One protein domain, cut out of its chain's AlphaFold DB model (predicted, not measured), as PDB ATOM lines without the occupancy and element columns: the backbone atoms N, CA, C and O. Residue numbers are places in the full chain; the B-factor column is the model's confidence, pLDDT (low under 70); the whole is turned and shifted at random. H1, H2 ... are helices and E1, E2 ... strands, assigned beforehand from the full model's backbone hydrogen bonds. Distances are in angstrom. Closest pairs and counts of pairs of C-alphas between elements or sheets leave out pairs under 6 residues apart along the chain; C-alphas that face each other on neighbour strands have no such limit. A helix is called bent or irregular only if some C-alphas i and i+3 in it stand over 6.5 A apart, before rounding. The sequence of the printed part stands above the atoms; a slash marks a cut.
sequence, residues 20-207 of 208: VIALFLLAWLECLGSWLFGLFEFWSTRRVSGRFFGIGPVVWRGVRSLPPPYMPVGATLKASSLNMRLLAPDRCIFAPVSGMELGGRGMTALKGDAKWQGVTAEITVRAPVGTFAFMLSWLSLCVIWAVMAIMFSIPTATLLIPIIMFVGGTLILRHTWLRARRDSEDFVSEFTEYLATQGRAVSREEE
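AT A GLANCE: This is residues 20 to 207 of the 208 residues of an uncharacterized protein of Latescibacteria bacterium DG_63 (UniProt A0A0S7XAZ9). A long rod in which three helices run lengthwise nearly side by side, H2 between H1 and H3, and the very long H3 runs on past H2 over one face of a twisted six-stranded sheet. The printed part has 188 residues, with three named helices and six named strands in the order H1 E1 E2 E3 E4 E5 E6 H2 H3 along the chain; the class is mixed, helices and strands. The sheet, E1 E6 E5 E4 E3 E2, is antiparallel. The whole is loose, radius of gyration of the C-alphas 20.8 A, spanning 81 by 26 by 25 A.

IN THESE COORDINATES: H1, residues 20 to 46, begins at C-alpha 20 (204.574, 153.037, 159.266) and is 38.8 A long. The strands are E1, residues 58 to 65, 20.4 A; E2, 76 to 78; E3, 82 to 88; E4, 91 to 96; E5, 111 to 117; and E6, 120 to 126. H2, residues 129 to 151, is 32.9 A long. H3, residues 157 to 205, is 71.1 A long and ends at C-alpha 205 (169.040, 111.035, 117.039). H3 has a kink of 31 degrees near residue 182; it is neither bent nor irregular, but only just: C-alphas 182 and 185 are 6.3 A apart.

HOW THE PARTS SIT: E2 to E6 form a meander, each strand the antiparallel neighbour of the one before. Within hydrogen-bond range are N 77 and O 84 of E2 and E3, 2.8 A, N 83 and O 95 of E3 and E4, 2.7 A, N 112 and O 94 of E5 and E4, 2.8 A, and N 122 and O 115 of E6 and E5, 2.8 A. Edge strand E1 pairs with E6, N 121 and O 64 at 2.8 A. H3 is on one face of the sheet, two layers; its closest C-alphas to E1 are Arg 181 and Val 59, 5.3 A. H1 only grazes the sheet with residues 45 to 46. H2 is not on it. H2 and H3, a helical hairpin, touch with residues 158 to 173 of H3 alone, closest C-alphas Cys 142 and Pro 162, 4.7 A, at a shallow tilt of 2 degrees, opposite ways. H1 and H2 touch, closest C-alphas Gly 38 and Gly 130, 3.7 A, at a shallow tilt of 15 degrees, opposite ways. H1 and H3 are apart. Every O i to N i+4 pair is within range in H1 and H2, and 40 of 45 in H3.

THE WHOLE: The C-alphas farthest apart, Ser 153 and Glu 207, are 80.9 A apart. The printed part has no cut. The links H1 to E1 and E4 to E5 are long. Mean pLDDT of the printed part is 82.4; residues 48, 50, 80, 98 to 108 and 199 to 207 are under 70.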
ATOM      1  N   VAL A  20     204.036 153.869 160.351       91.44
ATOM      2  CA  VAL A  20     204.574 153.037 159.266       91.44
ATOM      3  C   VAL A  20     204.625 151.556 159.627       91.44
ATOM      4  O   VAL A  20     204.258 150.736 158.789       91.44
ATOM      5  N   ILE A  21     204.981 151.193 160.865       91.19
ATOM      6  CA  ILE A  21     204.887 149.797 161.329       91.19
ATOM      7  C   ILE A  21     203.438 149.302 161.239       91.19
ATOM      8  O   ILE A  21     203.190 148.212 160.725       91.19
ATOM      9  N   ALA A  22     202.468 150.101 161.693       93.19
ATOM     10  CA  ALA A  22     201.057 149.735 161.618       93.19
ATOM     11  C   ALA A  22     200.591 149.542 160.164       93.19
ATOM     12  O   ALA A  22     199.944 148.542 159.856       93.19
ATOM     13  N   LEU A  23     200.969 150.447 159.254       93.56
ATOM     14  CA  LEU A  23     200.673 150.324 157.823       93.56
ATOM     15  C   LEU A  23     201.338 149.091 157.199       93.56
ATOM     16  O   LEU A  23     200.720 148.422 156.376       93.56
ATOM     17  N   PHE A  24     202.563 148.756 157.606       91.81
ATOM     18  CA  PHE A  24     203.261 147.562 157.133       91.81
ATOM     19  C   PHE A  24     202.545 146.277 157.560       91.81
ATOM     20  O   PHE A  24     202.347 145.381 156.739       91.81
ATOM     21  N   LEU A  25     202.093 146.202 158.815       93.56
ATOM     22  CA  LEU A  25     201.295 145.076 159.307       93.56
ATOM     23  C   LEU A  25     199.955 144.967 158.568       93.56
ATOM     24  O   LEU A  25     199.549 143.868 158.193       93.56
ATOM     25  N   LEU A  26     199.289 146.097 158.309       94.38
ATOM     26  CA  LEU A  26     198.049 146.126 157.531       94.38
ATOM     27  C   LEU A  26     198.262 145.653 156.087       94.38
ATOM     28  O   LEU A  26     197.466 144.854 155.600       94.38
ATOM     29  N   ALA A  27     199.344 146.069 155.427       92.38
ATOM     30  CA  ALA A  27     199.681 145.620 154.074       92.38
ATOM     31  C   ALA A  27     199.992 144.116 154.016       92.38
ATOM     32  O   ALA A  27     199.611 143.425 153.072       92.38
ATOM     33  N   TRP A  28     200.634 143.578 155.056       92.19
ATOM     34  CA  TRP A  28     200.823 142.135 155.204       92.19
ATOM     35  C   TRP A  28     199.498 141.379 155.334       92.19
ATOM     36  O   TRP A  28     199.310 140.356 154.674       92.19
ATOM     37  N   LEU A  29     198.573 141.886 156.154       94.31
ATOM     38  CA  LEU A  29     197.235 141.304 156.299       94.31
ATOM     39  C   LEU A  29     196.430 141.394 154.997       94.31
ATOM     40  O   LEU A  29     195.742 140.437 154.646       94.31
ATOM     41  N   GLU A  30     196.546 142.500 154.261       92.62
ATOM     42  CA  GLU A  30     195.953 142.672 152.932       92.62
ATOM     43  C   GLU A  30     196.486 141.611 151.954       92.62
ATOM     44  O   GLU A  30     195.709 140.905 151.308       92.62
ATOM     45  N   CYS A  31     197.809 141.423 151.912       90.06
ATOM     46  CA  CYS A  31     198.464 140.416 151.081       90.06
ATOM     47  C   CYS A  31     197.995 138.995 151.441       90.06
ATOM     48  O   CYS A  31     197.575 138.238 150.562       90.06
ATOM     49  N   LEU A  32     197.947 138.651 152.732       91.19
ATOM     50  CA  LEU A  32     197.429 137.359 153.191       91.19
ATOM     51  C   LEU A  32     195.950 137.167 152.812       91.19
ATOM     52  O   LEU A  32     195.565 136.106 152.318       91.19
ATOM     53  N   GLY A  33     195.126 138.199 153.008       91.12
ATOM     54  CA  GLY A  33     193.709 138.186 152.655       91.12
ATOM     55  C   GLY A  33     193.485 137.987 151.156       91.12
ATOM     56  O   GLY A  33     192.671 137.153 150.759       91.12
ATOM     57  N   SER A  34     194.252 138.687 150.319       90.06
ATOM     58  CA  SER A  34     194.192 138.558 148.859       90.06
ATOM     59  C   SER A  34     194.613 137.163 148.375       90.06
ATOM     60  O   SER A  34     193.986 136.607 147.470       90.06
ATOM     61  N   TRP A  35     195.602 136.546 149.029       86.44
ATOM     62  CA  TRP A  35     196.033 135.178 148.745       86.44
ATOM     63  C   TRP A  35     194.958 134.150 149.116       86.44
ATOM     64  O   TRP A  35     194.596 133.307 148.290       86.44
ATOM     65  N   LEU A  36     194.382 134.253 150.320       89.56
ATOM     66  CA  LEU A  36     193.272 133.396 150.757       89.56
ATOM     67  C   LEU A  36     192.052 133.546 149.843       89.56
ATOM     68  O   LEU A  36     191.419 132.552 149.480       89.56
ATOM     69  N   PHE A  37     191.745 134.775 149.430       87.88
ATOM     70  CA  PHE A  37     190.679 135.050 148.478       87.88
ATOM     71  C   PHE A  37     190.958 134.408 147.111       87.88
ATOM     72  O   PHE A  37     190.067 133.775 146.543       87.88
ATOM     73  N   GLY A  38     192.192 134.493 146.605       84.44
ATOM     74  CA  GLY A  38     192.585 133.835 145.358       84.44
ATOM     75  C   GLY A  38     192.486 132.313 145.421       84.44
ATOM     76  O   GLY A  38     191.970 131.695 144.488       84.44
ATOM     77  N   LEU A  39     192.875 131.701 146.543       83.25
ATOM     78  CA  LEU A  39     192.633 130.276 146.776       83.25
ATOM     79  C   LEU A  39     191.137 129.964 146.763       83.25
ATOM     80  O   LEU A  39     190.707 129.034 146.081       83.25
ATOM     81  N   PHE A  40     190.331 130.741 147.483       85.31
ATOM     82  CA  PHE A  40     188.891 130.526 147.546       85.31
ATOM     83  C   PHE A  40     188.239 130.608 146.156       85.31
ATOM     84  O   PHE A  40     187.453 129.736 145.771       85.31
ATOM     85  N   GLU A  41     188.597 131.622 145.371       84.25
ATOM     86  CA  GLU A  41     188.120 131.800 144.002       84.25
ATOM     87  C   GLU A  41     188.543 130.636 143.098       84.25
ATOM     88  O   GLU A  41     187.727 130.117 142.329       84.25
ATOM     89  N   PHE A  42     189.784 130.172 143.226       79.75
ATOM     90  CA  PHE A  42     190.293 129.018 142.495       79.75
ATOM     91  C   PHE A  42     189.506 127.739 142.811       79.75
ATOM     92  O   PHE A  42     189.030 127.051 141.901       79.75
ATOM     93  N   TRP A  43     189.299 127.445 144.097       80.25
ATOM     94  CA  TRP A  43     188.501 126.302 144.546       80.25
ATOM     95  C   TRP A  43     187.051 126.390 144.055       80.25
ATOM     96  O   TRP A  43     186.494 125.393 143.585       80.25
ATOM     97  N   SER A  44     186.448 127.579 144.111       78.94
ATOM     98  CA  SER A  44     185.097 127.821 143.595       78.94
ATOM     99  C   SER A  44     185.007 127.607 142.083       78.94
ATOM    100  O   SER A  44     184.036 127.022 141.601       78.94
ATOM    101  N   THR A  45     186.012 128.064 141.336       78.62
ATOM    102  CA  THR A  45     186.065 127.951 139.872       78.62
ATOM    103  C   THR A  45     186.218 126.496 139.444       78.62
ATOM    104  O   THR A  45     185.470 126.031 138.586       78.62
ATOM    105  N   ARG A  46     187.081 125.726 140.124       74.69
ATOM    106  CA  ARG A  46     187.215 124.273 139.907       74.69
ATOM    107  C   ARG A  46     185.922 123.506 140.157       74.69
ATOM    108  O   ARG A  46     185.630 122.544 139.454       74.69
ATOM    109  N   ARG A  47     185.150 123.912 141.166       74.94
ATOM    110  CA  ARG A  47     183.848 123.302 141.480       74.94
ATOM    111  C   ARG A  47     182.701 123.856 140.634       74.94
ATOM    112  O   ARG A  47     181.562 123.450 140.850       74.94
ATOM    113  N   VAL A  48     182.982 124.796 139.728       68.44
ATOM    114  CA  VAL A  48     181.984 125.489 138.906       68.44
ATOM    115  C   VAL A  48     180.825 125.992 139.785       68.44
ATOM    116  O   VAL A  48     179.643 125.703 139.584       68.44
ATOM    117  N   SER A  49     181.192 126.671 140.875       70.56
ATOM    118  CA  SER A  49     180.252 127.216 141.853       70.56
ATOM    119  C   SER A  49     179.874 128.644 141.446       70.56
ATOM    120  O   SER A  49     180.733 129.520 141.347       70.56
ATOM    121  N   GLY A  50     178.586 128.890 141.183       65.94
ATOM    122  CA  GLY A  50     178.111 130.110 140.509       65.94
ATOM    123  C   GLY A  50     178.392 131.447 141.204       65.94
ATOM    124  O   GLY A  50     178.281 132.490 140.569       65.94
ATOM    125  N   ARG A  51     178.803 131.452 142.479       72.75
ATOM    126  CA  ARG A  51     178.983 132.687 143.263       72.75
ATOM    127  C   ARG A  51     180.130 133.582 142.771       72.75
ATOM    128  O   ARG A  51     180.033 134.795 142.900       72.75
ATOM    129  N   PHE A  52     181.186 133.012 142.186       73.94
ATOM    130  CA  PHE A  52     182.425 133.750 141.861       73.94
ATOM    131  C   PHE A  52     182.649 133.970 140.361       73.94
ATOM    132  O   PHE A  52     183.620 134.612 139.963       73.94
ATOM    133  N   PHE A  53     181.741 133.477 139.515       79.75
ATOM    134  CA  PHE A  53     181.847 133.617 138.059       79.75
ATOM    135  C   PHE A  53     181.468 135.019 137.570       79.75
ATOM    136  O   PHE A  53     182.033 135.498 136.594       79.75
ATOM    137  N   GLY A  54     180.586 135.721 138.288       80.31
ATOM    138  CA  GLY A  54     180.225 137.108 137.970       80.31
ATOM    139  C   GLY A  54     181.266 138.151 138.396       80.31
ATOM    140  O   GLY A  54     181.152 139.314 138.013       80.31
ATOM    141  N   ILE A  55     182.270 137.756 139.183       84.00
ATOM    142  CA  ILE A  55     183.221 138.677 139.809       84.00
ATOM    143  C   ILE A  55     184.514 138.708 138.990       84.00
ATOM    144  O   ILE A  55     185.101 137.669 138.684       84.00
ATOM    145  N   GLY A  56     184.954 139.920 138.654       85.94
ATOM    146  CA  GLY A  56     186.273 140.195 138.094       85.94
ATOM    147  C   GLY A  56     186.283 140.961 136.790       85.94
ATOM    148  O   GLY A  56     185.220 141.225 136.218       85.94
ATOM    149  N   PRO A  57     187.476 141.382 136.348       88.25
ATOM    150  CA  PRO A  57     187.602 142.227 135.179       88.25
ATOM    151  C   PRO A  57     187.194 141.446 133.932       88.25
ATOM    152  O   PRO A  57     187.601 140.300 133.727       88.25
ATOM    153  N   VAL A  58     186.356 142.078 133.112       92.12
ATOM    154  CA  VAL A  58     185.922 141.527 131.829       92.12
ATOM    155  C   VAL A  58     187.093 141.622 130.861       92.12
ATOM    156  O   VAL A  58     187.579 142.719 130.590       92.12
ATOM    157  N   VAL A  59     187.545 140.476 130.358       91.75
ATOM    158  CA  VAL A  59     188.608 140.405 129.341       91.75
ATOM    159  C   VAL A  59     188.036 140.247 127.939       91.75
ATOM    160  O   VAL A  59     188.667 140.675 126.976       91.75
ATOM    161  N   TRP A  60     186.822 139.700 127.835       93.88
ATOM    162  CA  TRP A  60     186.102 139.550 126.579       93.88
ATOM    163  C   TRP A  60     184.592 139.577 126.816       93.88
ATOM    164  O   TRP A  60     184.094 139.057 127.818       93.88
ATOM    165  N   ARG A  61     183.853 140.187 125.889       95.00
ATOM    166  CA  ARG A  61     182.389 140.162 125.847       95.00
ATOM    167  C   ARG A  61     181.935 140.190 124.396       95.00
ATOM    168  O   ARG A  61     182.449 140.985 123.613       95.00
ATOM    169  N   GLY A  62     180.940 139.379 124.065       94.75
ATOM    170  CA  GLY A  62     180.364 139.351 122.730       94.75
ATOM    171  C   GLY A  62     179.085 138.532 122.670       94.75
ATOM    172  O   GLY A  62     178.778 137.760 123.577       94.75
ATOM    173  N   VAL A  63     178.345 138.706 121.579       94.12
ATOM    174  CA  VAL A  63     177.123 137.948 121.289       94.12
ATOM    175  C   VAL A  63     177.423 136.944 120.182       94.12
ATOM    176  O   VAL A  63     178.064 137.284 119.185       94.12
ATOM    177  N   ARG A  64     176.981 135.698 120.356       91.38
ATOM    178  CA  ARG A  64     177.147 134.612 119.381       91.38
ATOM    179  C   ARG A  64     175.811 133.913 119.139       91.38
ATOM    180  O   ARG A  64     175.034 133.740 120.068       91.38
ATOM    181  N   SER A  65     175.551 133.499 117.902       89.50
ATOM    182  CA  SER A  65     174.394 132.656 117.576       89.50
ATOM    183  C   SER A  65     174.715 131.213 117.961       89.50
ATOM    184  O   SER A  65     175.523 130.574 117.290       89.50
ATOM    185  N   LEU A  66     174.146 130.730 119.064       87.75
ATOM    186  CA  LEU A  66     174.422 129.415 119.647       87.75
ATOM    187  C   LEU A  66     173.148 128.873 120.303       87.75
ATOM    188  O   LEU A  66     172.509 129.613 121.056       87.75
ATOM    189  N   PRO A  67     172.799 127.594 120.089       83.69
ATOM    190  CA  PRO A  67     171.692 126.983 120.811       83.69
ATOM    191  C   PRO A  67     172.028 126.851 122.308       83.69
ATOM    192  O   PRO A  67     173.209 126.761 122.671       83.69
ATOM    193  N   PRO A  68     171.018 126.860 123.195       84.38
ATOM    194  CA  PRO A  68     171.222 126.537 124.600       84.38
ATOM    195  C   PRO A  68     171.688 125.079 124.756       84.38
ATOM    196  O   PRO A  68     171.291 124.217 123.971       84.38
ATOM    197  N   PRO A  69     172.538 124.778 125.752       82.00
ATOM    198  CA  PRO A  69     172.999 123.419 126.003       82.00
ATOM    199  C   PRO A  69     171.845 122.520 126.462       82.00
ATOM    200  O   PRO A  69     171.085 122.879 127.364       82.00
ATOM    201  N   TYR A  70     171.772 121.312 125.908       78.44
ATOM    202  CA  TYR A  70     170.812 120.281 126.309       78.44
ATOM    203  C   TYR A  70     171.325 119.535 127.546       78.44
ATOM    204  O   TYR A  70     171.839 118.422 127.466       78.44
ATOM    205  N   MET A  71     171.239 120.170 128.714       80.25
ATOM    206  CA  MET A  71     171.592 119.540 129.990       80.25
ATOM    207  C   MET A  71     170.625 119.960 131.102       80.25
ATOM    208  O   MET A  71     170.111 121.078 131.069       80.25
ATOM    209  N   PRO A  72     170.362 119.104 132.107       82.44
ATOM    210  CA  PRO A  72     169.505 119.486 133.218       82.44
ATOM    211  C   PRO A  72     170.153 120.589 134.063       82.44
ATOM    212  O   PRO A  72     171.369 120.622 134.267       82.44
ATOM    213  N   VAL A  73     169.327 121.494 134.592       86.12
ATOM    214  CA  VAL A  73     169.792 122.569 135.478       86.12
ATOM    215  C   VAL A  73     170.504 121.970 136.692       86.12
ATOM    216  O   VAL A  73     170.023 121.034 137.324       86.12
ATOM    217  N   GLY A  74     171.678 122.509 137.014       83.12
ATOM    218  CA  GLY A  74     172.535 122.027 138.092       83.12
ATOM    219  C   GLY A  74     173.536 120.951 137.672       83.12
ATOM    220  O   GLY A  74     174.523 120.772 138.397       83.12
ATOM    221  N   ALA A  75     173.353 120.301 136.516       82.88
ATOM    222  CA  ALA A  75     174.308 119.331 135.994       82.88
ATOM    223  C   ALA A  75     175.626 120.008 135.611       82.88
ATOM    224  O   ALA A  75     175.652 121.116 135.073       82.88
ATOM    225  N   THR A  76     176.729 119.330 135.928       82.81
ATOM    226  CA  THR A  76     178.073 119.743 135.526       82.81
ATOM    227  C   THR A  76     178.550 118.807 134.437       82.81
ATOM    228  O   THR A  76     178.671 117.604 134.665       82.81
ATOM    229  N   LEU A  77     178.836 119.363 133.271       80.25
ATOM    230  CA  LEU A  77     179.401 118.645 132.153       80.25
ATOM    231  C   LEU A  77     180.914 118.867 132.114       80.25
ATOM    232  O   LEU A  77     181.390 119.992 132.268       80.25
ATOM    233  N   LYS A  78     181.668 117.790 131.899       77.75
ATOM    234  CA  LYS A  78     183.125 117.831 131.760       77.75
ATOM    235  C   LYS A  78     183.493 117.527 130.311       77.75
ATOM    236  O   LYS A  78     183.334 116.393 129.870       77.75
ATOM    237  N   ALA A  79     183.946 118.537 129.580       72.00
ATOM    238  CA  ALA A  79     184.595 118.374 128.285       72.00
ATOM    239  C   ALA A  79     186.095 118.079 128.476       72.00
ATOM    240  O   ALA A  79     186.607 118.088 129.597       72.00
ATOM    241  N   SER A  80     186.810 117.822 127.379       69.94
ATOM    242  CA  SER A  80     188.253 117.541 127.392       69.94
ATOM    243  C   SER A  80     189.084 118.673 128.002       69.94
ATOM    244  O   SER A  80     190.107 118.406 128.630       69.94
ATOM    245  N   SER A  81     188.637 119.923 127.856       72.94
ATOM    246  CA  SER A  81     189.370 121.101 128.327       72.94
ATOM    247  C   SER A  81     188.511 122.115 129.110       72.94
ATOM    248  O   SER A  81     189.046 122.892 129.908       72.94
ATOM    249  N   LEU A  82     187.176 122.003 129.058       81.06
ATOM    250  CA  LEU A  82     186.227 122.865 129.782       81.06
ATOM    251  C   LEU A  82     185.291 122.085 130.716       81.06
ATOM    252  O   LEU A  82     184.692 121.085 130.341       81.06
ATOM    253  N   ASN A  83     185.092 122.591 131.928       84.69
ATOM    254  CA  ASN A  83     183.967 122.236 132.784       84.69
ATOM    255  C   ASN A  83     182.856 123.268 132.596       84.69
ATOM    256  O   ASN A  83     183.103 124.471 132.694       84.69
ATOM    257  N   MET A  84     181.630 122.804 132.392       87.69
ATOM    258  CA  MET A  84     180.451 123.644 132.209       87.69
ATOM    259  C   MET A  84     179.375 123.260 133.206       87.69
ATOM    260  O   MET A  84     179.241 122.092 133.565       87.69
ATOM    261  N   ARG A  85     178.586 124.230 133.653       88.94
ATOM    262  CA  ARG A  85     177.445 123.970 134.527       88.94
ATOM    263  C   ARG A  85     176.291 124.881 134.181       88.94
ATOM    264  O   ARG A  85     176.448 126.103 134.143       88.94
ATOM    265  N   LEU A  86     175.118 124.281 134.016       88.88
ATOM    266  CA  LEU A  86     173.892 125.032 133.801       88.88
ATOM    267  C   LEU A  86     173.380 125.540 135.149       88.88
ATOM    268  O   LEU A  86     173.104 124.746 136.049       88.88
ATOM    269  N   LEU A  87     173.286 126.858 135.309       88.12
ATOM    270  CA  LEU A  87     172.740 127.481 136.519       88.12
ATOM    271  C   LEU A  87     171.241 127.744 136.392       88.12
ATOM    272  O   LEU A  87     170.527 127.676 137.389       88.12
ATOM    273  N   ALA A  88     170.787 128.049 135.180       87.44
ATOM    274  CA  ALA A  88     169.396 128.292 134.829       87.44
ATOM    275  C   ALA A  88     169.169 127.880 133.363       87.44
ATOM    276  O   ALA A  88     170.155 127.742 132.636       87.44
ATOM    277  N   PRO A  89     167.916 127.712 132.900       85.69
ATOM    278  CA  PRO A  89     167.626 127.326 131.514       85.69
ATOM    279  C   PRO A  89     168.266 128.247 130.463       85.69
ATOM    280  O   PRO A  89     168.586 127.807 129.366       85.69
ATOM    281  N   ASP A  90     168.487 129.513 130.817       89.94
ATOM    282  CA  ASP A  90     169.087 130.547 129.979       89.94
ATOM    283  C   ASP A  90     170.512 130.924 130.410       89.94
ATOM    284  O   ASP A  90     171.044 131.912 129.908       89.94
ATOM    285  N   ARG A  91     171.149 130.207 131.348       90.75
ATOM    286  CA  ARG A  91     172.449 130.619 131.903       90.75
ATOM    287  C   ARG A  91     173.382 129.461 132.224       90.75
ATOM    288  O   ARG A  91     173.096 128.632 133.089       90.75
ATOM    289  N   CYS A  92     174.568 129.494 131.631       90.75
ATOM    290  CA  CYS A  92     175.632 128.512 131.811       90.75
ATOM    291  C   CYS A  92     176.923 129.214 132.218       90.75
ATOM    292  O   CYS A  92     177.276 130.256 131.674       90.75
ATOM    293  N   ILE A  93     177.653 128.609 133.144       91.69
ATOM    294  CA  ILE A  93     179.006 129.037 133.489       91.69
ATOM    295  C   ILE A  93     180.008 127.983 133.051       91.69
ATOM    296  O   ILE A  93     179.717 126.785 133.091       91.69
ATOM    297  N   PHE A  94     181.193 128.428 132.651       89.75
ATOM    298  CA  PHE A  94     182.227 127.541 132.143       89.75
ATOM    299  C   PHE A  94     183.626 127.976 132.570       89.75
ATOM    300  O   PHE A  94     183.928 129.163 132.678       89.75
ATOM    301  N   ALA A  95     184.473 127.002 132.875       87.06
ATOM    302  CA  ALA A  95     185.832 127.195 133.371       87.06
ATOM    303  C   ALA A  95     186.745 126.081 132.845       87.06
ATOM    304  O   ALA A  95     186.257 124.983 132.586       87.06
ATOM    305  N   PRO A  96     188.061 126.303 132.727       79.88
ATOM    306  CA  PRO A  96     188.987 125.260 132.299       79.88
ATOM    307  C   PRO A  96     189.045 124.090 133.294       79.88
ATOM    308  O   PRO A  96     188.952 124.277 134.513       79.88
ATOM    309  N   VAL A  97     189.233 122.870 132.779       74.88
ATOM    310  CA  VAL A  97     189.402 121.640 133.583       74.88
ATOM    311  C   VAL A  97     190.706 121.685 134.385       74.88
ATOM    312  O   VAL A  97     190.733 121.354 135.573       74.88
ATOM    313  N   SER A  98     191.782 122.149 133.746       64.94
ATOM    314  CA  SER A  98     193.118 122.297 134.328       64.94
ATOM    315  C   SER A  98     193.355 123.756 134.725       64.94
ATOM    316  O   SER A  98     193.734 124.598 133.920       64.94
ATOM    317  N   GLY A  99     193.094 124.085 135.992       54.22
ATOM    318  CA  GLY A  99     193.302 125.447 136.505       54.22
ATOM    319  C   GLY A  99     194.749 125.778 136.887       54.22
ATOM    320  O   GLY A  99     195.019 126.915 137.253       54.22
ATOM    321  N   MET A 100     195.668 124.805 136.893       47.41
ATOM    322  CA  MET A 100     197.006 125.002 137.465       47.41
ATOM    323  C   MET A 100     198.030 124.035 136.869       47.41
ATOM    324  O   MET A 100     198.654 123.249 137.574       47.41
ATOM    325  N   GLU A 101     198.218 124.080 135.555       45.69
ATOM    326  CA  GLU A 101     199.475 123.589 135.001       45.69
ATOM    327  C   GLU A 101     200.565 124.611 135.314       45.69
ATOM    328  O   GLU A 101     200.668 125.669 134.684       45.69
ATOM    329  N   LEU A 102     201.402 124.256 136.291       34.88
ATOM    330  CA  LEU A 102     202.657 124.925 136.657       34.88
ATOM    331  C   LEU A 102     203.719 124.882 135.527       34.88
ATOM    332  O   LEU A 102     204.895 125.122 135.771       34.88
ATOM    333  N   GLY A 103     203.303 124.589 134.290       33.62
ATOM    334  CA  GLY A 103     204.115 124.444 133.080       33.62
ATOM    335  C   GLY A 103     203.749 125.431 131.968       33.62
ATOM    336  O   GLY A 103     203.932 125.137 130.794       33.62
ATOM    337  N   GLY A 104     203.219 126.606 132.316       36.22
ATOM    338  CA  GLY A 104     203.160 127.728 131.380       36.22
ATOM    339  C   GLY A 104     201.792 128.060 130.790       36.22
ATOM    340  O   GLY A 104     201.766 128.931 129.930       36.22
ATOM    341  N   ARG A 105     200.673 127.476 131.253       43.44
ATOM    342  CA  ARG A 105     199.285 127.930 130.960       43.44
ATOM    343  C   ARG A 105     198.468 128.347 132.200       43.44
ATOM    344  O   ARG A 105     197.458 129.025 132.065       43.44
ATOM    345  N   GLY A 106     198.924 128.014 133.411       42.97
ATOM    346  CA  GLY A 106     198.100 128.017 134.630       42.97
ATOM    347  C   GLY A 106     197.903 129.324 135.415       42.97
ATOM    348  O   GLY A 106     197.338 129.255 136.499       42.97
ATOM    349  N   MET A 107     198.342 130.503 134.952       46.53
ATOM    350  CA  MET A 107     198.170 131.752 135.733       46.53
ATOM    351  C   MET A 107     196.883 132.535 135.427       46.53
ATOM    352  O   MET A 107     196.545 133.467 136.156       46.53
ATOM    353  N   THR A 108     196.133 132.151 134.395       58.31
ATOM    354  CA  THR A 108     194.902 132.837 133.975       58.31
ATOM    355  C   THR A 108     193.776 131.829 133.798       58.31
ATOM    356  O   THR A 108     193.356 131.547 132.680       58.31
ATOM    357  N   ALA A 109     193.287 131.257 134.900       71.75
ATOM    358  CA  ALA A 109     192.073 130.446 134.874       71.75
ATOM    359  C   ALA A 109     190.873 131.353 134.546       71.75
ATOM    360  O   ALA A 109     190.262 131.947 135.436       71.75
ATOM    361  N   LEU A 110     190.601 131.529 133.252       85.88
ATOM    362  CA  LEU A 110     189.484 132.317 132.751       85.88
ATOM    363  C   LEU A 110     188.156 131.719 133.220       85.88
ATOM    364  O   LEU A 110     188.011 130.505 133.375       85.88
ATOM    365  N   LYS A 111     187.180 132.593 133.449       89.88
ATOM    366  CA  LYS A 111     185.826 132.225 133.864       89.88
ATOM    367  C   LYS A 111     184.846 132.786 132.849       89.88
ATOM    368  O   LYS A 111     184.830 133.993 132.621       89.88
ATOM    369  N   GLY A 112     184.045 131.920 132.254       90.94
ATOM    370  CA  GLY A 112     183.003 132.274 131.304       90.94
ATOM    371  C   GLY A 112     181.611 132.234 131.929       90.94
ATOM    372  O   GLY A 112     181.309 131.361 132.745       90.94
ATOM    373  N   ASP A 113     180.765 133.176 131.531       93.38
ATOM    374  CA  ASP A 113     179.325 133.212 131.793       93.38
ATOM    375  C   ASP A 113     178.622 133.426 130.451       93.38
ATOM    376  O   ASP A 113     178.945 134.369 129.726       93.38
ATOM    377  N   ALA A 114     177.710 132.530 130.100       92.88
ATOM    378  CA  ALA A 114     176.919 132.575 128.882       92.88
ATOM    379  C   ALA A 114     175.444 132.699 129.261       92.88
ATOM    380  O   ALA A 114     174.922 131.871 130.015       92.88
ATOM    381  N   LYS A 115     174.779 133.726 128.730       93.81
ATOM    382  CA  LYS A 115     173.350 133.969 128.919       93.81
ATOM    383  C   LYS A 115     172.623 133.937 127.579       93.81
ATOM    384  O   LYS A 115     172.943 134.725 126.693       93.81
ATOM    385  N   TRP A 116     171.634 133.066 127.443       93.88
ATOM    386  CA  TRP A 116     170.853 132.909 126.222       93.88
ATOM    387  C   TRP A 116     169.656 133.852 126.173       93.88
ATOM    388  O   TRP A 116     168.991 134.122 127.170       93.88
ATOM    389  N   GLN A 117     169.374 134.323 124.966       91.38
ATOM    390  CA  GLN A 117     168.173 135.045 124.575       91.38
ATOM    391  C   GLN A 117     167.713 134.436 123.246       91.38
ATOM    392  O   GLN A 117     168.165 134.819 122.161       91.38
ATOM    393  N   GLY A 118     166.879 133.397 123.341       87.69
ATOM    394  CA  GLY A 118     166.488 132.572 122.197       87.69
ATOM    395  C   GLY A 118     167.680 131.809 121.611       87.69
ATOM    396  O   GLY A 118     168.328 131.032 122.305       87.69
ATOM    397  N   VAL A 119     167.974 132.051 120.331       86.31
ATOM    398  CA  VAL A 119     169.061 131.395 119.573       86.31
ATOM    399  C   VAL A 119     170.413 132.109 119.686       86.31
ATOM    400  O   VAL A 119     171.384 131.734 119.029       86.31
ATOM    401  N   THR A 120     170.482 133.167 120.491       91.62
ATOM    402  CA  THR A 120     171.707 133.941 120.711       91.62
ATOM    403  C   THR A 120     172.163 133.827 122.155       91.62
ATOM    404  O   THR A 120     171.338 133.765 123.063       91.62
ATOM    405  N   ALA A 121     173.474 133.810 122.370       93.50
ATOM    406  CA  ALA A 121     174.106 133.809 123.677       93.50
ATOM    407  C   ALA A 121     175.000 135.044 123.824       93.50
ATOM    408  O   ALA A 121     175.914 135.266 123.024       93.50
ATOM    409  N   GLU A 122     174.758 135.835 124.866       95.50
ATOM    410  CA  GLU A 122     175.713 136.822 125.354       95.50
ATOM    411  C   GLU A 122     176.745 136.095 126.214       95.50
ATOM    412  O   GLU A 122     176.423 135.535 127.263       95.50
ATOM    413  N   ILE A 123     177.994 136.097 125.764       94.56
ATOM    414  CA  ILE A 123     179.100 135.454 126.460       94.56
ATOM    415  C   ILE A 123     179.968 136.553 127.079       94.56
ATOM    416  O   ILE A 123     180.335 137.539 126.434       94.56
ATOM    417  N   THR A 124     180.305 136.394 128.353       94.94
ATOM    418  CA  THR A 124     181.230 137.259 129.086       94.94
ATOM    419  C   THR A 124     182.336 136.401 129.681       94.94
ATOM    420  O   THR A 124     182.064 135.478 130.444       94.94
ATOM    421  N   VAL A 125     183.590 136.737 129.379       92.69
ATOM    422  CA  VAL A 125     184.770 136.097 129.969       92.69
ATOM    423  C   VAL A 125     185.449 137.070 130.917       92.69
ATOM    424  O   VAL A 125     185.703 138.233 130.585       92.69
ATOM    425  N   ARG A 126     185.750 136.586 132.118       91.12
ATOM    426  CA  ARG A 126     186.392 137.343 133.189       91.12
ATOM    427  C   ARG A 126     187.673 136.661 133.629       91.12
ATOM    428  O   ARG A 126     187.744 135.435 133.708       91.12
ATOM    429  N   ALA A 127     188.666 137.472 133.965       88.12
ATOM    430  CA  ALA A 127     189.858 136.980 134.636       88.12
ATOM    431  C   ALA A 127     189.595 136.820 136.154       88.12
ATOM    432  O   ALA A 127     188.714 137.495 136.701       88.12
ATOM    433  N   PRO A 128     190.316 135.918 136.841       83.69
ATOM    434  CA  PRO A 128     190.167 135.702 138.279       83.69
ATOM    435  C   PRO A 128     190.630 136.934 139.057       83.69
ATOM    436  O   PRO A 128     191.707 137.465 138.797       83.69
ATOM    437  N   VAL A 129     189.821 137.394 140.010       86.94
ATOM    438  CA  VAL A 129     190.100 138.592 140.816       86.94
ATOM    439  C   VAL A 129     191.255 138.382 141.768       86.94
ATOM    440  O   VAL A 129     192.025 139.312 141.977       86.94
ATOM    441  N   GLY A 130     191.404 137.182 142.319       84.62
ATOM    442  CA  GLY A 130     192.434 136.854 143.291       84.62
ATOM    443  C   GLY A 130     193.835 137.146 142.783       84.62
ATOM    444  O   GLY A 130     194.636 137.703 143.520       84.62
ATOM    445  N   THR A 131     194.108 136.876 141.505       78.75
ATOM    446  CA  THR A 131     195.404 137.196 140.897       78.75
ATOM    447  C   THR A 131     195.655 138.705 140.854       78.75
ATOM    448  O   THR A 131     196.752 139.146 141.179       78.75
ATOM    449  N   PHE A 132     194.650 139.517 140.505       83.94
ATOM    450  CA  PHE A 132     194.794 140.981 140.488       83.94
ATOM    451  C   PHE A 132     194.875 141.560 141.896       83.94
ATOM    452  O   PHE A 132     195.731 142.399 142.148       83.94
ATOM    453  N   ALA A 133     194.017 141.096 142.806       87.50
ATOM    454  CA  ALA A 133     194.017 141.513 144.201       87.50
ATOM    455  C   ALA A 133     195.376 141.224 144.843       87.50
ATOM    456  O   ALA A 133     195.988 142.132 145.387       87.50
ATOM    457  N   PHE A 134     195.900 140.006 144.671       86.38
ATOM    458  CA  PHE A 134     197.216 139.633 145.178       86.38
ATOM    459  C   PHE A 134     198.327 140.517 144.621       86.38
ATOM    460  O   PHE A 134     199.150 141.018 145.379       86.38
ATOM    461  N   MET A 135     198.334 140.764 143.310       85.56
ATOM    462  CA  MET A 135     199.353 141.621 142.702       85.56
ATOM    463  C   MET A 135     199.256 143.070 143.196       85.56
ATOM    464  O   MET A 135     200.286 143.693 143.433       85.56
ATOM    465  N   LEU A 136     198.053 143.613 143.396       87.19
ATOM    466  CA  LEU A 136     197.874 144.967 143.929       87.19
ATOM    467  C   LEU A 136     198.315 145.071 145.396       87.19
ATOM    468  O   LEU A 136     199.073 145.984 145.725       87.19
ATOM    469  N   SER A 137     197.923 144.116 146.241       89.62
ATOM    470  CA  SER A 137     198.342 144.053 147.650       89.62
ATOM    471  C   SER A 137     199.847 143.798 147.796       89.62
ATOM    472  O   SER A 137     200.504 144.274 148.717       89.62
ATOM    473  N   TRP A 138     200.442 143.074 146.852       88.06
ATOM    474  CA  TRP A 138     201.888 142.903 146.785       88.06
ATOM    475  C   TRP A 138     202.615 144.210 146.445       88.06
ATOM    476  O   TRP A 138     203.645 144.529 147.045       88.06
ATOM    477  N   LEU A 139     202.087 144.996 145.498       89.94
ATOM    478  CA  LEU A 139     202.645 146.306 145.152       89.94
ATOM    479  C   LEU A 139     202.510 147.300 146.314       89.94
ATOM    480  O   LEU A 139     203.469 148.028 146.580       89.94
ATOM    481  N   SER A 140     201.378 147.304 147.032       90.62
ATOM    482  CA  SER A 140     201.200 148.141 148.229       90.62
ATOM    483  C   SER A 140     202.229 147.785 149.309       90.62
ATOM    484  O   SER A 140     202.892 148.679 149.846       90.62
ATOM    485  N   LEU A 141     202.466 146.488 149.538       91.56
ATOM    486  CA  LEU A 141     203.492 146.006 150.462       91.56
ATOM    487  C   LEU A 141     204.906 146.456 150.059       91.56
ATOM    488  O   LEU A 141     205.671 146.883 150.924       91.56
ATOM    489  N   CYS A 142     205.254 146.421 148.768       91.75
ATOM    490  CA  CYS A 142     206.562 146.888 148.288       91.75
ATOM    491  C   CYS A 142     206.774 148.385 148.565       91.75
ATOM    492  O   CYS A 142     207.852 148.784 149.012       91.75
ATOM    493  N   VAL A 143     205.746 149.211 148.339       90.56
ATOM    494  CA  VAL A 143     205.802 150.658 148.608       90.56
ATOM    495  C   VAL A 143     205.981 150.924 150.101       90.56
ATOM    496  O   VAL A 143     206.858 151.695 150.490       90.56
ATOM    497  N   ILE A 144     205.196 150.256 150.949       91.25
ATOM    498  CA  ILE A 144     205.257 150.461 152.400       91.25
ATOM    499  C   ILE A 144     206.578 149.942 152.976       91.25
ATOM    500  O   ILE A 144     207.165 150.603 153.833       91.25
ATOM    501  N   TRP A 145     207.106 148.825 152.460       91.38
ATOM    502  CA  TRP A 145     208.455 148.368 152.800       91.38
ATOM    503  C   TRP A 145     209.484 149.443 152.451       91.38
ATOM    504  O   TRP A 145     210.276 149.811 153.314       91.38
ATOM    505  N   ALA A 146     209.472 149.992 151.233       89.38
ATOM    506  CA  ALA A 146     210.436 151.020 150.841       89.38
ATOM    507  C   ALA A 146     210.398 152.243 151.779       89.38
ATOM    508  O   ALA A 146     211.449 152.695 152.236       89.38
ATOM    509  N   VAL A 147     209.200 152.720 152.142       89.81
ATOM    510  CA  VAL A 147     209.025 153.811 153.119       89.81
ATOM    511  C   VAL A 147     209.599 153.432 154.486       89.81
ATOM    512  O   VAL A 147     210.334 154.219 155.084       89.81
ATOM    513  N   MET A 148     209.321 152.218 154.966       89.44
ATOM    514  CA  MET A 148     209.865 151.710 156.225       89.44
ATOM    515  C   MET A 148     211.398 151.652 156.186       89.44
ATOM    516  O   MET A 148     212.062 152.158 157.084       89.44
ATOM    517  N   ALA A 149     211.988 151.118 155.123       88.62
ATOM    518  CA  ALA A 149     213.438 151.039 154.998       88.62
ATOM    519  C   ALA A 149     214.112 152.421 155.024       88.62
ATOM    520  O   ALA A 149     215.137 152.572 155.687       88.62
ATOM    521  N   ILE A 150     213.503 153.436 154.404       88.00
ATOM    522  CA  ILE A 150     213.981 154.825 154.477       88.00
ATOM    523  C   ILE A 150     213.854 155.376 155.907       88.00
ATOM    524  O   ILE A 150     214.808 155.943 156.434       88.00
ATOM    525  N   MET A 151     212.703 155.193 156.561       88.50
ATOM    526  CA  MET A 151     212.437 155.755 157.896       88.50
ATOM    527  C   MET A 151     213.249 155.125 159.029       88.50
ATOM    528  O   MET A 151     213.464 155.764 160.060       88.50
ATOM    529  N   PHE A 152     213.669 153.875 158.862       88.00
ATOM    530  CA  PHE A 152     214.486 153.155 159.836       88.00
ATOM    531  C   PHE A 152     215.970 153.121 159.445       88.00
ATOM    532  O   PHE A 152     216.741 152.398 160.073       88.00
ATOM    533  N   SER A 153     216.378 153.888 158.424       89.06
ATOM    534  CA  SER A 153     217.755 153.920 157.909       89.06
ATOM    535  C   SER A 153     218.310 152.518 157.626       89.06
ATOM    536  O   SER A 153     219.489 152.234 157.850       89.06
ATOM    537  N   ILE A 154     217.442 151.621 157.152       86.81
ATOM    538  CA  ILE A 154     217.819 150.266 156.758       86.81
ATOM    539  C   ILE A 154     218.782 150.390 155.564       86.81
ATOM    540  O   ILE A 154     218.567 151.257 154.710       86.81
ATOM    541  N   PRO A 155     219.834 149.552 155.468       88.56
ATOM    542  CA  PRO A 155     220.804 149.631 154.381       88.56
ATOM    543  C   PRO A 155     220.151 149.751 152.998       88.56
ATOM    544  O   PRO A 155     219.174 149.072 152.692       88.56
ATOM    545  N   THR A 156     220.718 150.587 152.129       79.25
ATOM    546  CA  THR A 156     220.178 150.847 150.781       79.25
ATOM    547  C   THR A 156     220.104 149.592 149.913       79.25
ATOM    548  O   THR A 156     219.214 149.482 149.074       79.25
ATOM    549  N   ALA A 157     220.965 148.599 150.153       82.44
ATOM    550  CA  ALA A 157     220.873 147.287 149.513       82.44
ATOM    551  C   ALA A 157     219.506 146.614 149.750       82.44
ATOM    552  O   ALA A 157     218.973 145.948 148.865       82.44
ATOM    553  N   THR A 158     218.888 146.849 150.907       84.25
ATOM    554  CA  THR A 158     217.576 146.309 151.277       84.25
ATOM    555  C   THR A 158     216.423 147.016 150.554       84.25
ATOM    556  O   THR A 158     215.331 146.459 150.489       84.25
ATOM    557  N   LEU A 159     216.653 148.199 149.960       84.06
ATOM    558  CA  LEU A 159     215.689 148.887 149.084       84.06
ATOM    559  C   LEU A 159     215.630 148.279 147.677       84.06
ATOM    560  O   LEU A 159     214.617 148.419 146.995       84.06
ATOM    561  N   LEU A 160     216.675 147.569 147.238       86.19
ATOM    562  CA  LEU A 160     216.668 146.910 145.929       86.19
ATOM    563  C   LEU A 160     215.618 145.797 145.862       86.19
ATOM    564  O   LEU A 160     214.997 145.605 144.821       86.19
ATOM    565  N   ILE A 161     215.377 145.109 146.981       85.56
ATOM    566  CA  ILE A 161     214.397 144.023 147.091       85.56
ATOM    567  C   ILE A 161     212.981 144.503 146.716       85.56
ATOM    568  O   ILE A 161     212.444 143.996 145.728       85.56
ATOM    569  N   PRO A 162     212.374 145.500 147.399       84.94
ATOM    570  CA  PRO A 162     211.039 145.974 147.046       84.94
ATOM    571  C   PRO A 162     210.981 146.616 145.656       84.94
ATOM    572  O   PRO A 162     209.954 146.498 144.997       84.94
ATOM    573  N   ILE A 163     212.059 147.238 145.160       86.69
ATOM    574  CA  ILE A 163     212.096 147.799 143.796       86.69
ATOM    575  C   ILE A 163     212.025 146.685 142.744       86.69
ATOM    576  O   ILE A 163     211.197 146.748 141.834       86.69
ATOM    577  N   ILE A 164     212.858 145.648 142.873       88.56
ATOM    578  CA  ILE A 164     212.859 144.500 141.956       88.56
ATOM    579  C   ILE A 164     211.509 143.781 142.020       88.56
ATOM    580  O   ILE A 164     210.931 143.464 140.980       88.56
ATOM    581  N   MET A 165     210.976 143.568 143.226       88.19
ATOM    582  CA  MET A 165     209.662 142.953 143.429       88.19
ATOM    583  C   MET A 165     208.534 143.794 142.825       88.19
ATOM    584  O   MET A 165     207.618 143.227 142.230       88.19
ATOM    585  N   PHE A 166     208.610 145.123 142.920       89.69
ATOM    586  CA  PHE A 166     207.634 146.036 142.330       89.69
ATOM    587  C   PHE A 166     207.667 145.969 140.801       89.69
ATOM    588  O   PHE A 166     206.651 145.676 140.168       89.69
ATOM    589  N   VAL A 167     208.840 146.164 140.193       90.75
ATOM    590  CA  VAL A 167     209.001 146.119 138.730       90.75
ATOM    591  C   VAL A 167     208.614 144.738 138.197       90.75
ATOM    592  O   VAL A 167     207.782 144.640 137.294       90.75
ATOM    593  N   GLY A 168     209.128 143.667 138.804       88.31
ATOM    594  CA  GLY A 168     208.778 142.292 138.450       88.31
ATOM    595  C   GLY A 168     207.277 142.023 138.560       88.31
ATOM    596  O   GLY A 168     206.673 141.527 137.610       88.31
ATOM    597  N   GLY A 169     206.650 142.434 139.665       85.31
ATOM    598  CA  GLY A 169     205.208 142.309 139.883       85.31
ATOM    599  C   GLY A 169     204.380 143.029 138.817       85.31
ATOM    600  O   GLY A 169     203.461 142.438 138.250       85.31
ATOM    601  N   THR A 170     204.736 144.269 138.461       87.75
ATOM    602  CA  THR A 170     204.029 145.010 137.396       87.75
ATOM    603  C   THR A 170     204.163 144.356 136.021       87.75
ATOM    604  O   THR A 170     203.192 144.318 135.258       87.75
ATOM    605  N   LEU A 171     205.336 143.797 135.703       90.06
ATOM    606  CA  LEU A 171     205.565 143.083 134.448       90.06
ATOM    607  C   LEU A 171     204.762 141.783 134.400       90.06
ATOM    608  O   LEU A 171     204.122 141.505 133.383       90.06
ATOM    609  N   ILE A 172     204.727 141.030 135.504       86.94
ATOM    610  CA  ILE A 172     203.913 139.817 135.637       86.94
ATOM    611  C   ILE A 172     202.428 140.161 135.497       86.94
ATOM    612  O   ILE A 172     201.728 139.504 134.726       86.94
ATOM    613  N   LEU A 173     201.942 141.207 136.170       85.75
ATOM    614  CA  LEU A 173     200.547 141.647 136.090       85.75
ATOM    615  C   LEU A 173     200.154 142.018 134.655       85.75
ATOM    616  O   LEU A 173     199.143 141.537 134.138       85.75
ATOM    617  N   ARG A 174     200.984 142.824 133.982       88.56
ATOM    618  CA  ARG A 174     200.775 143.202 132.578       88.56
ATOM    619  C   ARG A 174     200.781 141.982 131.662       88.56
ATOM    620  O   ARG A 174     199.911 141.868 130.800       88.56
ATOM    621  N   HIS A 175     201.747 141.080 131.833       87.06
ATOM    622  CA  HIS A 175     201.851 139.866 131.029       87.06
ATOM    623  C   HIS A 175     200.617 138.974 131.211       87.06
ATOM    624  O   HIS A 175     200.016 138.544 130.229       87.06
ATOM    625  N   THR A 176     200.189 138.784 132.459       83.44
ATOM    626  CA  THR A 176     198.998 138.010 132.837       83.44
ATOM    627  C   THR A 176     197.733 138.610 132.222       83.44
ATOM    628  O   THR A 176     196.920 137.882 131.659       83.44
ATOM    629  N   TRP A 177     197.583 139.938 132.246       86.88
ATOM    630  CA  TRP A 177     196.453 140.631 131.622       86.88
ATOM    631  C   TRP A 177     196.411 140.450 130.101       86.88
ATOM    632  O   TRP A 177     195.380 140.075 129.540       86.88
ATOM    633  N   LEU A 178     197.534 140.700 129.422       88.75
ATOM    634  CA  LEU A 178     197.623 140.564 127.965       88.75
ATOM    635  C   LEU A 178     197.364 139.127 127.521       88.75
ATOM    636  O   LEU A 178     196.686 138.901 126.521       88.75
ATOM    637  N   ARG A 179     197.880 138.171 128.290       85.88
ATOM    638  CA  ARG A 179     197.641 136.757 128.069       85.88
ATOM    639  C   ARG A 179     196.175 136.389 128.261       85.88
ATOM    640  O   ARG A 179     195.599 135.806 127.358       85.88
ATOM    641  N   ALA A 180     195.553 136.794 129.368       85.38
ATOM    642  CA  ALA A 180     194.132 136.547 129.613       85.38
ATOM    643  C   ALA A 180     193.255 137.085 128.474       85.38
ATOM    644  O   ALA A 180     192.285 136.443 128.087       85.38
ATOM    645  N   ARG A 181     193.613 138.246 127.910       87.12
ATOM    646  CA  ARG A 181     192.916 138.820 126.756       87.12
ATOM    647  C   ARG A 181     193.126 138.004 125.480       87.12
ATOM    648  O   ARG A 181     192.157 137.761 124.774       87.12
ATOM    649  N   ARG A 182     194.355 137.569 125.193       87.88
ATOM    650  CA  ARG A 182     194.656 136.730 124.021       87.88
ATOM    651  C   ARG A 182     193.959 135.371 124.110       87.88
ATOM    652  O   ARG A 182     193.232 135.003 123.201       87.88
ATOM    653  N   ASP A 183     194.121 134.694 125.240       86.50
ATOM    654  CA  ASP A 183     193.611 133.342 125.470       86.50
ATOM    655  C   ASP A 183     192.067 133.329 125.586       86.50
ATOM    656  O   ASP A 183     191.443 132.278 125.479       86.50
ATOM    657  N   SER A 184     191.423 134.491 125.790       88.62
ATOM    658  CA  SER A 184     189.961 134.583 125.903       88.62
ATOM    659  C   SER A 184     189.213 134.278 124.611       88.62
ATOM    660  O   SER A 184     188.111 133.738 124.680       88.62
ATOM    661  N   GLU A 185     189.787 134.588 123.448       88.88
ATOM    662  CA  GLU A 185     189.150 134.278 122.166       88.88
ATOM    663  C   GLU A 185     189.169 132.774 121.900       88.88
ATOM    664  O   GLU A 185     188.125 132.208 121.581       88.88
ATOM    665  N   ASP A 186     190.312 132.125 122.136       86.88
ATOM    666  CA  ASP A 186     190.460 130.670 122.040       86.88
ATOM    667  C   ASP A 186     189.514 129.960 123.019       86.88
ATOM    668  O   ASP A 186     188.807 129.025 122.647       86.88
ATOM    669  N   PHE A 187     189.426 130.465 124.253       86.50
ATOM    670  CA  PHE A 187     188.529 129.950 125.288       86.50
ATOM    671  C   PHE A 187     187.047 130.037 124.889       86.50
ATOM    672  O   PHE A 187     186.274 129.108 125.133       86.50
ATOM    673  N   VAL A 188     186.635 131.141 124.257       89.25
ATOM    674  CA  VAL A 188     185.273 131.283 123.717       89.25
ATOM    675  C   VAL A 188     185.075 130.370 122.516       89.25
ATOM    676  O   VAL A 188     184.035 129.722 122.434       89.25
ATOM    677  N   SER A 189     186.046 130.301 121.603       88.69
ATOM    678  CA  SER A 189     185.982 129.443 120.417       88.69
ATOM    679  C   SER A 189     185.755 127.988 120.809       88.69
ATOM    680  O   SER A 189     184.821 127.360 120.312       88.69
ATOM    681  N   GLU A 190     186.519 127.485 121.776       87.06
ATOM    682  CA  GLU A 190     186.391 126.118 122.272       87.06
ATOM    683  C   GLU A 190     185.013 125.850 122.894       87.06
ATOM    684  O   GLU A 190     184.374 124.837 122.608       87.06
ATOM    685  N   PHE A 191     184.504 126.794 123.693       87.94
ATOM    686  CA  PHE A 191     183.145 126.717 124.227       87.94
ATOM    687  C   PHE A 191     182.093 126.671 123.106       87.94
ATOM    688  O   PHE A 191     181.166 125.859 123.152       87.94
ATOM    689  N   THR A 192     182.235 127.513 122.077       89.50
ATOM    690  CA  THR A 192     181.290 127.542 120.954       89.50
ATOM    691  C   THR A 192     181.339 126.276 120.104       89.50
ATOM    692  O   THR A 192     180.290 125.764 119.713       89.50
ATOM    693  N   GLU A 193     182.533 125.742 119.853       87.38
ATOM    694  CA  GLU A 193     182.739 124.501 119.109       87.38
ATOM    695  C   GLU A 193     182.136 123.314 119.861       87.38
ATOM    696  O   GLU A 193     181.425 122.490 119.277       87.38
ATOM    697  N   TYR A 194     182.319 123.277 121.182       84.06
ATOM    698  CA  TYR A 194     181.709 122.260 122.024       84.06
ATOM    699  C   TYR A 194     180.177 122.265 121.913       84.06
ATOM    700  O   TYR A 194     179.563 121.229 121.654       84.06
ATOM    701  N   LEU A 195     179.536 123.428 122.046       84.56
ATOM    702  CA  LEU A 195     178.077 123.515 121.919       84.56
ATOM    703  C   LEU A 195     177.592 123.167 120.508       84.56
ATOM    704  O   LEU A 195     176.565 122.505 120.350       84.56
ATOM    705  N   ALA A 196     178.344 123.561 119.479       82.81
ATOM    706  CA  ALA A 196     178.025 123.218 118.099       82.81
ATOM    707  C   ALA A 196     178.111 121.703 117.836       82.81
ATOM    708  O   ALA A 196     177.321 121.179 117.051       82.81
ATOM    709  N   THR A 197     179.043 120.986 118.474       79.81
ATOM    710  CA  THR A 197     179.142 119.520 118.343       79.81
ATOM    711  C   THR A 197     178.023 118.792 119.084       79.81
ATOM    712  O   THR A 197     177.475 117.841 118.530       79.81
ATOM    713  N   GLN A 198     177.603 119.269 120.262       72.94
ATOM    714  CA  GLN A 198     176.421 118.722 120.939       72.94
ATOM    715  C   GLN A 198     175.146 118.881 120.107       72.94
ATOM    716  O   GLN A 198     174.386 117.924 119.974       72.94
ATOM    717  N   GLY A 199     174.938 120.046 119.486       58.34
ATOM    718  CA  GLY A 199     173.775 120.276 118.624       58.34
ATOM    719  C   GLY A 199     173.686 119.306 117.436       58.34
ATOM    720  O   GLY A 199     172.592 118.893 117.067       58.34
ATOM    721  N   ARG A 200     174.829 118.881 116.873       57.09
ATOM    722  CA  ARG A 200     174.875 117.903 115.764       57.09
ATOM    723  C   ARG A 200     174.631 116.458 116.198       57.09
ATOM    724  O   ARG A 200     174.253 115.639 115.365       57.09
ATOM    725  N   ALA A 201     174.916 116.121 117.456       55.97
ATOM    726  CA  ALA A 201     174.657 114.783 117.984       55.97
ATOM    727  C   ALA A 201     173.150 114.567 118.188       55.97
ATOM    728  O   ALA A 201     172.627 113.535 117.784       55.97
ATOM    729  N   VAL A 202     172.453 115.586 118.701       49.34
ATOM    730  CA  VAL A 202     170.997 115.558 118.909       49.34
ATOM    731  C   VAL A 202     170.239 115.524 117.577       49.34
ATOM    732  O   VAL A 202     169.323 114.726 117.420       49.34
ATOM    733  N   SER A 203     170.668 116.296 116.570       48.31
ATOM    734  CA  SER A 203     169.995 116.304 115.260       48.31
ATOM    735  C   SER A 203     170.069 114.968 114.510       48.31
ATOM    736  O   SER A 203     169.283 114.749 113.601       48.31
ATOM    737  N   ARG A 204     171.021 114.086 114.848       47.84
ATOM    738  CA  ARG A 204     171.096 112.732 114.272       47.84
ATOM    739  C   ARG A 204     170.225 111.720 115.003       47.84
ATOM    740  O   ARG A 204     169.856 110.734 114.389       47.84
ATOM    741  N   GLU A 205     169.934 111.924 116.285       46.31
ATOM    742  CA  GLU A 205     169.040 111.035 117.039       46.31
ATOM    743  C   GLU A 205     167.563 111.301 116.721       46.31
ATOM    744  O   GLU A 205     166.762 110.384 116.823       46.31
ATOM    745  N   GLU A 206     167.205 112.511 116.275       45.81
ATOM    746  CA  GLU A 206     165.839 112.843 115.821       45.81
ATOM    747  C   GLU A 206     165.531 112.395 114.373       45.81
ATOM    748  O   GLU A 206     164.391 112.503 113.926       45.81
ATOM    749  N   GLU A 207     166.527 111.892 113.633       45.50
ATOM    750  CA  GLU A 207     166.363 111.336 112.277       45.50
ATOM    751  C   GLU A 207     166.161 109.801 112.256       45.50
ATOM    752  O   GLU A 207     166.024 109.224 111.174       45.50
TER     753      GLU A 207